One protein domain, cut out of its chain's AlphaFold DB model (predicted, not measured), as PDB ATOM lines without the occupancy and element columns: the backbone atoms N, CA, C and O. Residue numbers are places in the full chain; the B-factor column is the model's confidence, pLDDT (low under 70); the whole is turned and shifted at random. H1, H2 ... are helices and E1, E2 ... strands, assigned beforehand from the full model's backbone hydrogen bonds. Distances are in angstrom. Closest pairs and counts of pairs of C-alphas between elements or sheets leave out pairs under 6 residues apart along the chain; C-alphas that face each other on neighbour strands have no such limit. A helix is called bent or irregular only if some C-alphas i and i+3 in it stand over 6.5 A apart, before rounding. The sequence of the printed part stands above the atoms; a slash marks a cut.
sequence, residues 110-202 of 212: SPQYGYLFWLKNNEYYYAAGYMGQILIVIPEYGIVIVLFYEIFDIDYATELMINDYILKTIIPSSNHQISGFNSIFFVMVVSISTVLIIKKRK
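Overview. This is residues 110 to 202 of the 212 residues of the protein "Class C beta-lactamase-related serine hydrolase" of archaeon (UniProt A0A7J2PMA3). One twisted sheet of five strands is covered on one face by the long helix H1, which crosses it slantwise, while the other face is bare. A long loop, residues 171 to 182, leads from H1 to the short helix H2 at one end of the sheet, and H2 runs straight into edge strand E5. The printed part has 93 residues, with elements in the order E1 E2 E3 E4 H1 H2 E5; the sheet, in the order E1 E2 E3 E4 E5, is antiparallel. The class is mixed, and the whole is compact, with a radius of gyration of the C-alphas of 13.2 A and spans of 33 by 32 by 24 A.

Along the chain. Find C-alpha 117 at (50.340, -23.990, 45.854), where E1, residues 117 to 120, begins. E2 is residues 124 to 129, E3 133 to 138, and E4 143 to 149, 19.6 A long. H1, residues 154 to 170, starts at (40.752, -26.066, 34.055) and measures 21.7 A; it is only just irregular, with C-alphas 164 and 167 6.8 A apart. H2 is residues 183 to 191; E5, residues 192 to 199, runs 20.4 A to C-alpha 199 at (53.648, -43.877, 43.851).

Arrangement. E1 to E4 form a meander, each strand the antiparallel neighbour of the one before. Look for N 118 and O 126 at 2.8 A, N 127 and O 135 at 2.9 A, N 138 and O 143 at 2.8 A, and, between E4 and E5, N 198 and O 144 at 2.8 A. H1 is on the sheet at a height of 10.4 A, over E3, E4 and E5, at 40 degrees to E3 on the local plane. H2 only grazes the sheet, with residues 188 to 191. H1 and H2 are close but not clearly touching, C-alphas 157 and 188 being closest at 7.2 A, and about perpendicular at 89 degrees. Every O i to N i+4 pair is within hydrogen-bond range in H2, and 11 of 13 in H1.

Size, cuts and confidence. The C-alphas farthest apart, of Phe 152 and Lys 202, are 37.3 A apart. The printed part has no cut; the link from H1 to H2 is long, the others tight. Mean pLDDT of the printed part is 80.9; look for values under 70 at residues 152, 154 to 155, 157 to 158 and 172 to 181.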
ATOM      1  N   SER A 110      42.263 -17.176  52.151       76.00
ATOM      2  CA  SER A 110      41.824 -18.290  51.297       76.00
ATOM      3  C   SER A 110      42.126 -19.665  51.905       76.00
ATOM      4  O   SER A 110      43.292 -20.007  52.117       76.00
ATOM      5  N   PRO A 111      41.109 -20.523  52.116       78.62
ATOM      6  CA  PRO A 111      41.332 -21.909  52.517       78.62
ATOM      7  C   PRO A 111      41.863 -22.790  51.372       78.62
ATOM      8  O   PRO A 111      42.032 -23.988  51.565       78.62
ATOM      9  N   GLN A 112      42.076 -22.222  50.181       86.50
ATOM     10  CA  GLN A 112      42.409 -22.956  48.959       86.50
ATOM     11  C   GLN A 112      43.818 -22.641  48.449       86.50
ATOM     12  O   GLN A 112      44.192 -23.113  47.378       86.50
ATOM     13  N   TYR A 113      44.606 -21.839  49.173       90.44
ATOM     14  CA  TYR A 113      45.916 -21.412  48.693       90.44
ATOM     15  C   TYR A 113      46.954 -21.250  49.809       90.44
ATOM     16  O   TYR A 113      46.675 -20.700  50.878       90.44
ATOM     17  N   GLY A 114      48.176 -21.702  49.528       91.62
ATOM     18  CA  GLY A 114      49.342 -21.532  50.378       91.62
ATOM     19  C   GLY A 114      50.599 -21.239  49.565       91.62
ATOM     20  O   GLY A 114      51.030 -22.038  48.743       91.62
ATOM     21  N   TYR A 115      51.199 -20.070  49.791       92.12
ATOM     22  CA  TYR A 115      52.358 -19.557  49.042       92.12
ATOM     23  C   TYR A 115      52.255 -19.661  47.513       92.12
ATOM     24  O   TYR A 115      51.826 -18.705  46.889       92.12
ATOM     25  N   LEU A 116      52.717 -20.747  46.896       93.31
ATOM     26  CA  LEU A 116      52.693 -20.963  45.443       93.31
ATOM     27  C   LEU A 116      51.920 -22.243  45.070       93.31
ATOM     28  O   LEU A 116      52.057 -22.750  43.959       93.31
ATOM     29  N   PHE A 117      51.128 -22.773  46.005       94.81
ATOM     30  CA  PHE A 117      50.340 -23.990  45.854       94.81
ATOM     31  C   PHE A 117      48.857 -23.727  46.100       94.81
ATOM     32  O   PHE A 117      48.470 -23.068  47.065       94.81
ATOM     33  N   TRP A 118      48.029 -24.338  45.263       92.50
ATOM     34  CA  TRP A 118      46.615 -24.544  45.524       92.50
ATOM     35  C   TRP A 118      46.421 -25.724  46.476       92.50
ATOM     36  O   TRP A 118      47.199 -26.683  46.466       92.50
ATOM     37  N   LEU A 119      45.377 -25.662  47.299       91.69
ATOM     38  CA  LEU A 119      45.121 -26.595  48.393       91.69
ATOM     39  C   LEU A 119      43.715 -27.179  48.269       91.69
ATOM     40  O   LEU A 119      42.742 -26.444  48.105       91.69
ATOM     41  N   LYS A 120      43.594 -28.503  48.409       87.50
ATOM     42  CA  LYS A 120      42.303 -29.197  48.468       87.50
ATOM     43  C   LYS A 120      42.141 -29.870  49.825       87.50
ATOM     44  O   LYS A 120      42.671 -30.952  50.043       87.50
ATOM     45  N   ASN A 121      41.418 -29.216  50.739       79.56
ATOM     46  CA  ASN A 121      40.962 -29.765  52.027       79.56
ATOM     47  C   ASN A 121      42.025 -30.524  52.854       79.56
ATOM     48  O   ASN A 121      41.687 -31.444  53.591       79.56
ATOM     49  N   ASN A 122      43.305 -30.146  52.754       76.88
ATOM     50  CA  ASN A 122      44.453 -30.870  53.327       76.88
ATOM     51  C   ASN A 122      44.661 -32.314  52.813       76.88
ATOM     52  O   ASN A 122      45.502 -33.027  53.356       76.88
ATOM     53  N   GLU A 123      43.940 -32.750  51.781       83.94
ATOM     54  CA  GLU A 123      44.099 -34.070  51.160       83.94
ATOM     55  C   GLU A 123      45.278 -34.071  50.184       83.94
ATOM     56  O   GLU A 123      46.140 -34.953  50.197       83.94
ATOM     57  N   TYR A 124      45.327 -33.043  49.339       89.44
ATOM     58  CA  TYR A 124      46.395 -32.831  48.378       89.44
ATOM     59  C   TYR A 124      46.612 -31.341  48.126       89.44
ATOM     60  O   TYR A 124      45.755 -30.494  48.392       89.44
ATOM     61  N   TYR A 125      47.782 -31.029  47.586       93.62
ATOM     62  CA  TYR A 125      48.119 -29.701  47.097       93.62
ATOM     63  C   TYR A 125      48.677 -29.810  45.686       93.62
ATOM     64  O   TYR A 125      49.159 -30.868  45.267       93.62
ATOM     65  N   TYR A 126      48.568 -28.727  44.929       93.69
ATOM     66  CA  TYR A 126      48.919 -28.741  43.523       93.69
ATOM     67  C   TYR A 126      49.393 -27.381  43.020       93.69
ATOM     68  O   TYR A 126      49.113 -26.339  43.608       93.69
ATOM     69  N   ALA A 127      50.128 -27.403  41.917       94.12
ATOM     70  CA  ALA A 127      50.400 -26.238  41.092       94.12
ATOM     71  C   ALA A 127      49.661 -26.425  39.766       94.12
ATOM     72  O   ALA A 127      49.699 -27.516  39.192       94.12
ATOM     73  N   ALA A 128      48.979 -25.375  39.312       90.75
ATOM     74  CA  ALA A 128      48.205 -25.375  38.081       90.75
ATOM     75  C   ALA A 128      48.571 -24.154  37.242       90.75
ATOM     76  O   ALA A 128      48.607 -23.036  37.759       90.75
ATOM     77  N   GLY A 129      48.841 -24.378  35.961       89.88
ATOM     78  CA  GLY A 129      48.958 -23.323  34.967       89.88
ATOM     79  C   GLY A 129      47.690 -23.183  34.121       89.88
ATOM     80  O   GLY A 129      46.806 -24.047  34.121       89.88
ATOM     81  N   TYR A 130      47.631 -22.090  33.362       86.69
ATOM     82  CA  TYR A 130      46.570 -21.850  32.393       86.69
ATOM     83  C   TYR A 130      46.665 -22.821  31.211       86.69
ATOM     84  O   TYR A 130      47.697 -22.865  30.556       86.69
ATOM     85  N   MET A 131      45.571 -23.512  30.885       84.12
ATOM     86  CA  MET A 131      45.452 -24.549  29.850       84.12
ATOM     87  C   MET A 131      46.070 -25.905  30.205       84.12
ATOM     88  O   MET A 131      46.470 -26.606  29.296       84.12
ATOM     89  N   GLY A 132      46.105 -26.315  31.479       85.75
ATOM     90  CA  GLY A 132      46.201 -27.746  31.816       85.75
ATOM     91  C   GLY A 132      47.583 -28.303  32.153       85.75
ATOM     92  O   GLY A 132      47.883 -29.444  31.814       85.75
ATOM     93  N   GLN A 133      48.416 -27.533  32.850       91.69
ATOM     94  CA  GLN A 133      49.750 -27.911  33.330       91.69
ATOM     95  C   GLN A 133      49.664 -28.115  34.828       91.69
ATOM     96  O   GLN A 133      49.677 -27.154  35.597       91.69
ATOM     97  N   ILE A 134      49.523 -29.368  35.238       91.81
ATOM     98  CA  ILE A 134      49.142 -29.685  36.606       91.81
ATOM     99  C   ILE A 134      50.196 -30.586  37.241       91.81
ATOM    100  O   ILE A 134      50.522 -31.651  36.716       91.81
ATOM    101  N   LEU A 135      50.686 -30.177  38.410       95.56
ATOM    102  CA  LEU A 135      51.465 -31.011  39.321       95.56
ATOM    103  C   LEU A 135      50.677 -31.187  40.613       95.56
ATOM    104  O   LEU A 135      50.455 -30.209  41.317       95.56
ATOM    105  N   ILE A 136      50.313 -32.420  40.953       93.88
ATOM    106  CA  ILE A 136      49.601 -32.753  42.194       93.88
ATOM    107  C   ILE A 136      50.499 -33.593  43.088       93.88
ATOM    108  O   ILE A 136      51.167 -34.524  42.625       93.88
ATOM    109  N   VAL A 137      50.455 -33.306  44.385       95.31
ATOM    110  CA  VAL A 137      51.107 -34.098  45.422       95.31
ATOM    111  C   VAL A 137      50.070 -34.523  46.451       95.31
ATOM    112  O   VAL A 137      49.361 -33.689  47.008       95.31
ATOM    113  N   ILE A 138      50.009 -35.830  46.715       92.75
ATOM    114  CA  ILE A 138      49.079 -36.453  47.659       92.75
ATOM    115  C   ILE A 138      49.909 -37.134  48.760       92.75
ATOM    116  O   ILE A 138      50.321 -38.295  48.596       92.75
ATOM    117  N   PRO A 139      50.208 -36.425  49.866       92.75
ATOM    118  CA  PRO A 139      51.139 -36.900  50.887       92.75
ATOM    119  C   PRO A 139      50.728 -38.217  51.539       92.75
ATOM    120  O   PRO A 139      51.550 -39.129  51.632       92.75
ATOM    121  N   GLU A 140      49.455 -38.345  51.922       89.81
ATOM    122  CA  GLU A 140      48.925 -39.514  52.640       89.81
ATOM    123  C   GLU A 140      49.203 -40.831  51.898       89.81
ATOM    124  O   GLU A 140      49.565 -41.847  52.497       89.81
ATOM    125  N   TYR A 141      49.100 -40.800  50.568       88.31
ATOM    126  CA  TYR A 141      49.274 -41.977  49.720       88.31
ATOM    127  C   TYR A 141      50.670 -42.088  49.104       88.31
ATOM    128  O   TYR A 141      50.968 -43.091  48.446       88.31
ATOM    129  N   GLY A 142      51.536 -41.093  49.315       92.81
ATOM    130  CA  GLY A 142      52.858 -41.052  48.706       92.81
ATOM    131  C   GLY A 142      52.801 -40.920  47.185       92.81
ATOM    132  O   GLY A 142      53.570 -41.599  46.504       92.81
ATOM    133  N   ILE A 143      51.862 -40.133  46.649       92.88
ATOM    134  CA  ILE A 143      51.594 -40.057  45.206       92.88
ATOM    135  C   ILE A 143      51.945 -38.674  44.652       92.88
ATOM    136  O   ILE A 143      51.656 -37.653  45.271       92.88
ATOM    137  N   VAL A 144      52.548 -38.662  43.463       95.62
ATOM    138  CA  VAL A 144      52.768 -37.480  42.624       95.62
ATOM    139  C   VAL A 144      52.128 -37.732  41.268       95.62
ATOM    140  O   VAL A 144      52.302 -38.812  40.697       95.62
ATOM    141  N   ILE A 145      51.405 -36.744  40.751       93.31
ATOM    142  CA  ILE A 145      50.772 -36.798  39.433       93.31
ATOM    143  C   ILE A 145      51.216 -35.572  38.637       93.31
ATOM    144  O   ILE A 145      51.159 -34.456  39.145       93.31
ATOM    145  N   VAL A 146      51.631 -35.783  37.390       95.00
ATOM    146  CA  VAL A 146      51.841 -34.722  36.399       95.00
ATOM    147  C   VAL A 146      50.875 -34.939  35.244       95.00
ATOM    148  O   VAL A 146      50.826 -36.037  34.680       95.00
ATOM    149  N   LEU A 147      50.112 -33.900  34.906       90.12
ATOM    150  CA  LEU A 147      49.156 -33.894  33.801       90.12
ATOM    151  C   LEU A 147      49.447 -32.713  32.891       90.12
ATOM    152  O   LEU A 147      49.516 -31.585  33.374       90.12
ATOM    153  N   PHE A 148      49.562 -32.993  31.595       90.69
ATOM    154  CA  PHE A 148      49.526 -31.989  30.537       90.69
ATOM    155  C   PHE A 148      48.343 -32.292  29.619       90.69
ATOM    156  O   PHE A 148      48.215 -33.407  29.103       90.69
ATOM    157  N   TYR A 149      47.475 -31.309  29.433       85.50
ATOM    158  CA  TYR A 149      46.371 -31.327  28.475       85.50
ATOM    159  C   TYR A 149      46.175 -29.927  27.894       85.50
ATOM    160  O   TYR A 149      46.867 -29.018  28.322       85.50
ATOM    161  N   GLU A 150      45.267 -29.744  26.935       82.88
ATOM    162  CA  GLU A 150      44.941 -28.425  26.369       82.88
ATOM    163  C   GLU A 150      43.421 -28.186  26.384       82.88
ATOM    164  O   GLU A 150      42.691 -28.663  25.510       82.88
ATOM    165  N   ILE A 151      42.924 -27.515  27.435       75.50
ATOM    166  CA  ILE A 151      41.493 -27.210  27.655       75.50
ATOM    167  C   ILE A 151      41.348 -25.873  28.395       75.50
ATOM    168  O   ILE A 151      42.139 -25.560  29.284       75.50
ATOM    169  N   PHE A 152      40.309 -25.105  28.054       67.25
ATOM    170  CA  PHE A 152      40.037 -23.777  28.616       67.25
ATOM    171  C   PHE A 152      39.388 -23.785  30.016       67.25
ATOM    172  O   PHE A 152      39.634 -22.862  30.787       67.25
ATOM    173  N   ASP A 153      38.589 -24.801  30.359       70.69
ATOM    174  CA  ASP A 153      37.958 -24.952  31.683       70.69
ATOM    175  C   ASP A 153      38.777 -25.903  32.573       70.69
ATOM    176  O   ASP A 153      38.626 -27.127  32.535       70.69
ATOM    177  N   ILE A 154      39.727 -25.325  33.310       66.56
ATOM    178  CA  ILE A 154      40.752 -26.066  34.055       66.56
ATOM    179  C   ILE A 154      40.180 -26.655  35.338       66.56
ATOM    180  O   ILE A 154      40.498 -27.802  35.645       66.56
ATOM    181  N   ASP A 155      39.356 -25.904  36.067       68.56
ATOM    182  CA  ASP A 155      38.892 -26.300  37.398       68.56
ATOM    183  C   ASP A 155      37.978 -27.520  37.307       68.56
ATOM    184  O   ASP A 155      38.234 -28.532  37.962       68.56
ATOM    185  N   TYR A 156      36.984 -27.488  36.412       72.25
ATOM    186  CA  TYR A 156      36.089 -28.626  36.226       72.25
ATOM    187  C   TYR A 156      36.835 -29.860  35.704       72.25
ATOM    188  O   TYR A 156      36.660 -30.962  36.227       72.25
ATOM    189  N   ALA A 157      37.702 -29.688  34.700       68.50
ATOM    190  CA  ALA A 157      38.452 -30.795  34.110       68.50
ATOM    191  C   ALA A 157      39.435 -31.433  35.107       68.50
ATOM    192  O   ALA A 157      39.526 -32.661  35.200       68.50
ATOM    193  N   THR A 158      40.139 -30.603  35.881       69.50
ATOM    194  CA  THR A 158      41.085 -31.038  36.913       69.50
ATOM    195  C   THR A 158      40.359 -31.787  38.020       69.50
ATOM    196  O   THR A 158      40.762 -32.896  38.372       69.50
ATOM    197  N   GLU A 159      39.264 -31.232  38.546       74.44
ATOM    198  CA  GLU A 159      38.490 -31.892  39.597       74.44
ATOM    199  C   GLU A 159      37.882 -33.208  39.121       74.44
ATOM    200  O   GLU A 159      37.976 -34.207  39.834       74.44
ATOM    201  N   LEU A 160      37.318 -33.238  37.913       75.56
ATOM    202  CA  LEU A 160      36.750 -34.447  37.330       75.56
ATOM    203  C   LEU A 160      37.838 -35.519  37.147       75.56
ATOM    204  O   LEU A 160      37.693 -36.636  37.636       75.56
ATOM    205  N   MET A 161      38.971 -35.202  36.518       74.00
ATOM    206  CA  MET A 161      40.051 -36.176  36.324       74.00
ATOM    207  C   MET A 161      40.640 -36.688  37.637       74.00
ATOM    208  O   MET A 161      40.821 -37.897  37.803       74.00
ATOM    209  N   ILE A 162      40.942 -35.789  38.570       74.12
ATOM    210  CA  ILE A 162      41.575 -36.163  39.832       74.12
ATOM    211  C   ILE A 162      40.582 -36.926  40.702       74.12
ATOM    212  O   ILE A 162      40.855 -38.068  41.060       74.12
ATOM    213  N   ASN A 163      39.432 -36.335  41.025       74.81
ATOM    214  CA  ASN A 163      38.535 -36.882  42.041       74.81
ATOM    215  C   ASN A 163      37.711 -38.055  41.514       74.81
ATOM    216  O   ASN A 163      37.508 -39.024  42.244       74.81
ATOM    217  N   ASP A 164      37.269 -38.013  40.254       74.12
ATOM    218  CA  ASP A 164      36.348 -39.021  39.725       74.12
ATOM    219  C   ASP A 164      37.012 -40.172  38.976       74.12
ATOM    220  O   ASP A 164      36.385 -41.225  38.826       74.12
ATOM    221  N   TYR A 165      38.267 -40.020  38.551       76.12
ATOM    222  CA  TYR A 165      38.968 -41.073  37.818       76.12
ATOM    223  C   TYR A 165      40.255 -41.500  38.511       76.12
ATOM    224  O   TYR A 165      40.389 -42.674  38.862       76.12
ATOM    225  N   ILE A 166      41.189 -40.578  38.751       75.88
ATOM    226  CA  ILE A 166      42.511 -40.927  39.273       75.88
ATOM    227  C   ILE A 166      42.401 -41.373  40.735       75.88
ATOM    228  O   ILE A 166      42.605 -42.549  41.015       75.88
ATOM    229  N   LEU A 167      42.002 -40.509  41.671       74.19
ATOM    230  CA  LEU A 167      41.918 -40.843  43.099       74.19
ATOM    231  C   LEU A 167      41.079 -42.100  43.355       74.19
ATOM    232  O   LEU A 167      41.529 -42.992  44.076       74.19
ATOM    233  N   LYS A 168      39.924 -42.228  42.687       76.12
ATOM    234  CA  LYS A 168      39.054 -43.412  42.795       76.12
ATOM    235  C   LYS A 168      39.692 -44.718  42.306       76.12
ATOM    236  O   LYS A 168      39.264 -45.787  42.730       76.12
ATOM    237  N   THR A 169      40.684 -44.672  41.415       71.44
ATOM    238  CA  THR A 169      41.381 -45.882  40.940       71.44
ATOM    239  C   THR A 169      42.628 -46.224  41.752       71.44
ATOM    240  O   THR A 169      42.984 -47.397  41.852       71.44
ATOM    241  N   ILE A 170      43.302 -45.238  42.352       73.12
ATOM    242  CA  ILE A 170      44.552 -45.452  43.112       73.12
ATOM    243  C   ILE A 170      44.370 -45.581  44.633       73.12
ATOM    244  O   ILE A 170      45.293 -46.090  45.292       73.12
ATOM    245  N   ILE A 171      43.228 -45.156  45.189       70.56
ATOM    246  CA  ILE A 171      42.903 -45.251  46.621       70.56
ATOM    247  C   ILE A 171      41.994 -46.476  46.873       70.56
ATOM    248  O   ILE A 171      40.871 -46.511  46.387       70.56
ATOM    249  N   PRO A 172      42.432 -47.494  47.643       57.38
ATOM    250  CA  PRO A 172      41.726 -48.780  47.766       57.38
ATOM    251  C   PRO A 172      40.323 -48.746  48.397       57.38
ATOM    252  O   PRO A 172      39.600 -49.733  48.300       57.38
ATOM    253  N   SER A 173      39.953 -47.670  49.093       58.25
ATOM    254  CA  SER A 173      38.701 -47.549  49.857       58.25
ATOM    255  C   SER A 173      37.589 -46.786  49.131       58.25
ATOM    256  O   SER A 173      36.499 -46.631  49.688       58.25
ATOM    257  N   SER A 174      37.794 -46.327  47.892       57.03
ATOM    258  CA  SER A 174      36.715 -45.713  47.118       57.03
ATOM    259  C   SER A 174      35.762 -46.782  46.580       57.03
ATOM    260  O   SER A 174      35.856 -47.194  45.432       57.03
ATOM    261  N   ASN A 175      34.740 -47.131  47.367       54.44
ATOM    262  CA  ASN A 175      33.493 -47.758  46.886       54.44
ATOM    263  C   ASN A 175      32.698 -46.849  45.914       54.44
ATOM    264  O   ASN A 175      31.497 -47.024  45.717       54.44
ATOM    265  N   HIS A 176      33.342 -45.842  45.329       59.25
ATOM    266  CA  HIS A 176      32.710 -44.907  44.424       59.25
ATOM    267  C   HIS A 176      32.670 -45.515  43.029       59.25
ATOM    268  O   HIS A 176      33.698 -45.879  42.457       59.25
ATOM    269  N   GLN A 177      31.466 -45.584  42.476       63.91
ATOM    270  CA  GLN A 177      31.259 -45.901  41.076       63.91
ATOM    271  C   GLN A 177      32.020 -44.866  40.231       63.91
ATOM    272  O   GLN A 177      31.874 -43.657  40.438       63.91
ATOM    273  N   ILE A 178      32.871 -45.335  39.314       67.62
ATOM    274  CA  ILE A 178      33.480 -44.466  38.301       67.62
ATOM    275  C   ILE A 178      32.322 -43.865  37.508       67.62
ATOM    276  O   ILE A 178      31.432 -44.610  37.090       67.62
ATOM    277  N   SER A 179      32.335 -42.545  37.311       68.31
ATOM    278  CA  SER A 179      31.206 -41.729  36.832       68.31
ATOM    279  C   SER A 179      30.702 -42.072  35.411       68.31
ATOM    280  O   SER A 179      29.853 -41.377  34.864       68.31
ATOM    281  N   GLY A 180      31.175 -43.167  34.809       66.56
ATOM    282  CA  GLY A 180      30.839 -43.589  33.457       66.56
ATOM    283  C   GLY A 180      31.488 -42.697  32.401       66.56
ATOM    284  O   GLY A 180      32.405 -41.924  32.682       66.56
ATOM    285  N   PHE A 181      31.033 -42.840  31.161       68.75
ATOM    286  CA  PHE A 181      31.495 -42.040  30.030       68.75
ATOM    287  C   PHE A 181      30.585 -40.819  29.847       68.75
ATOM    288  O   PHE A 181      29.369 -40.973  29.746       68.75
ATOM    289  N   ASN A 182      31.164 -39.620  29.752       75.12
ATOM    290  CA  ASN A 182      30.462 -38.416  29.302       75.12
ATOM    291  C   ASN A 182      31.291 -37.685  28.224       75.12
ATOM    292  O   ASN A 182      32.479 -37.957  28.041       75.12
ATOM    293  N   SER A 183      30.664 -36.779  27.471       74.38
ATOM    294  CA  SER A 183      31.318 -36.072  26.358       74.38
ATOM    295  C   SER A 183      32.505 -35.214  26.805       74.38
ATOM    296  O   SER A 183      33.485 -35.112  26.072       74.38
ATOM    297  N   ILE A 184      32.453 -34.648  28.012       72.69
ATOM    298  CA  ILE A 184      33.555 -33.858  28.573       72.69
ATOM    299  C   ILE A 184      34.757 -34.760  28.855       72.69
ATOM    300  O   ILE A 184      35.873 -34.426  28.480       72.69
ATOM    301  N   PHE A 185      34.532 -35.942  29.421       73.50
ATOM    302  CA  PHE A 185      35.559 -36.953  29.629       73.50
ATOM    303  C   PHE A 185      36.213 -37.375  28.316       73.50
ATOM    304  O   PHE A 185      37.433 -37.472  28.252       73.50
ATOM    305  N   PHE A 186      35.433 -37.552  27.247       76.19
ATOM    306  CA  PHE A 186      35.996 -37.832  25.929       76.19
ATOM    307  C   PHE A 186      36.908 -36.705  25.433       76.19
ATOM    308  O   PHE A 186      38.043 -36.982  25.055       76.19
ATOM    309  N   VAL A 187      36.434 -35.452  25.477       75.38
ATOM    310  CA  VAL A 187      37.232 -34.272  25.098       75.38
ATOM    311  C   VAL A 187      38.509 -34.196  25.932       75.38
ATOM    312  O   VAL A 187      39.585 -33.991  25.384       75.38
ATOM    313  N   MET A 188      38.424 -34.458  27.236       74.06
ATOM    314  CA  MET A 188      39.599 -34.499  28.099       74.06
ATOM    315  C   MET A 188      40.595 -35.568  27.671       74.06
ATOM    316  O   MET A 188      41.765 -35.258  27.489       74.06
ATOM    317  N   VAL A 189      40.146 -36.807  27.461       75.25
ATOM    318  CA  VAL A 189      41.030 -37.912  27.065       75.25
ATOM    319  C   VAL A 189      41.767 -37.603  25.763       75.25
ATOM    320  O   VAL A 189      42.952 -37.911  25.663       75.25
ATOM    321  N   VAL A 190      41.105 -36.975  24.786       81.69
ATOM    322  CA  VAL A 190      41.760 -36.613  23.516       81.69
ATOM    323  C   VAL A 190      42.647 -35.369  23.622       81.69
ATOM    324  O   VAL A 190      43.580 -35.239  22.836       81.69
ATOM    325  N   SER A 191      42.398 -34.484  24.592       82.31
ATOM    326  CA  SER A 191      43.218 -33.294  24.857       82.31
ATOM    327  C   SER A 191      44.448 -33.572  25.726       82.31
ATOM    328  O   SER A 191      45.304 -32.699  25.852       82.31
ATOM    329  N   ILE A 192      44.547 -34.743  26.362       82.50
ATOM    330  CA  ILE A 192      45.687 -35.110  27.208       82.50
ATOM    331  C   ILE A 192      46.892 -35.462  26.342       82.50
ATOM    332  O   ILE A 192      46.880 -36.429  25.583       82.50
ATOM    333  N   SER A 193      47.983 -34.730  26.538       84.75
ATOM    334  CA  SER A 193      49.280 -35.064  25.954       84.75
ATOM    335  C   SER A 193      50.127 -35.913  26.900       84.75
ATOM    336  O   SER A 193      50.989 -36.670  26.450       84.75
ATOM    337  N   THR A 194      49.921 -35.821  28.219       87.69
ATOM    338  CA  THR A 194      50.675 -36.619  29.194       87.69
ATOM    339  C   THR A 194      49.907 -36.883  30.485       87.69
ATOM    340  O   THR A 194      49.346 -35.970  31.088       87.69
ATOM    341  N   VAL A 195      50.010 -38.128  30.966       88.00
ATOM    342  CA  VAL A 195      49.732 -38.524  32.353       88.00
ATOM    343  C   VAL A 195      50.940 -39.270  32.906       88.00
ATOM    344  O   VAL A 195      51.325 -40.314  32.381       88.00
ATOM    345  N   LEU A 196      51.530 -38.762  33.986       91.31
ATOM    346  CA  LEU A 196      52.591 -39.440  34.727       91.31
ATOM    347  C   LEU A 196      52.181 -39.566  36.194       91.31
ATOM    348  O   LEU A 196      52.020 -38.562  36.881       91.31
ATOM    349  N   ILE A 197      52.042 -40.802  36.677       90.69
ATOM    350  CA  ILE A 197      51.688 -41.107  38.069       90.69
ATOM    351  C   ILE A 197      52.853 -41.842  38.723       90.69
ATOM    352  O   ILE A 197      53.305 -42.880  38.236       90.69
ATOM    353  N   ILE A 198      53.322 -41.323  39.854       91.75
ATOM    354  CA  ILE A 198      54.401 -41.906  40.650       91.75
ATOM    355  C   ILE A 198      53.863 -42.201  42.042       91.75
ATOM    356  O   ILE A 198      53.313 -41.325  42.698       91.75
ATOM    357  N   LYS A 199      54.050 -43.439  42.510       90.12
ATOM    358  CA  LYS A 199      53.648 -43.877  43.851       90.12
ATOM    359  C   LYS A 199      54.858 -44.397  44.614       90.12
ATOM    360  O   LYS A 199      55.520 -45.340  44.177       90.12
ATOM    361  N   LYS A 200      55.131 -43.803  45.775       86.94
ATOM    362  CA  LYS A 200      56.172 -44.255  46.698       86.94
ATOM    363  C   LYS A 200      55.840 -45.676  47.157       86.94
ATOM    364  O   LYS A 200      54.756 -45.945  47.676       86.94
ATOM    365  N   ARG A 201      56.768 -46.615  46.956       82.31
ATOM    366  CA  ARG A 201      56.610 -47.988  47.459       82.31
ATOM    367  C   ARG A 201      56.670 -47.968  48.987       82.31
ATOM    368  O   ARG A 201      57.601 -47.404  49.557       82.31
ATOM    369  N   LYS A 202      55.716 -48.631  49.652       71.19
ATOM    370  CA  LYS A 202      55.851 -48.950  51.079       71.19
ATOM    371  C   LYS A 202      57.016 -49.929  51.228       71.19
ATOM    372  O   LYS A 202      56.939 -51.049  50.725       71.19
TER     373      LYS A 202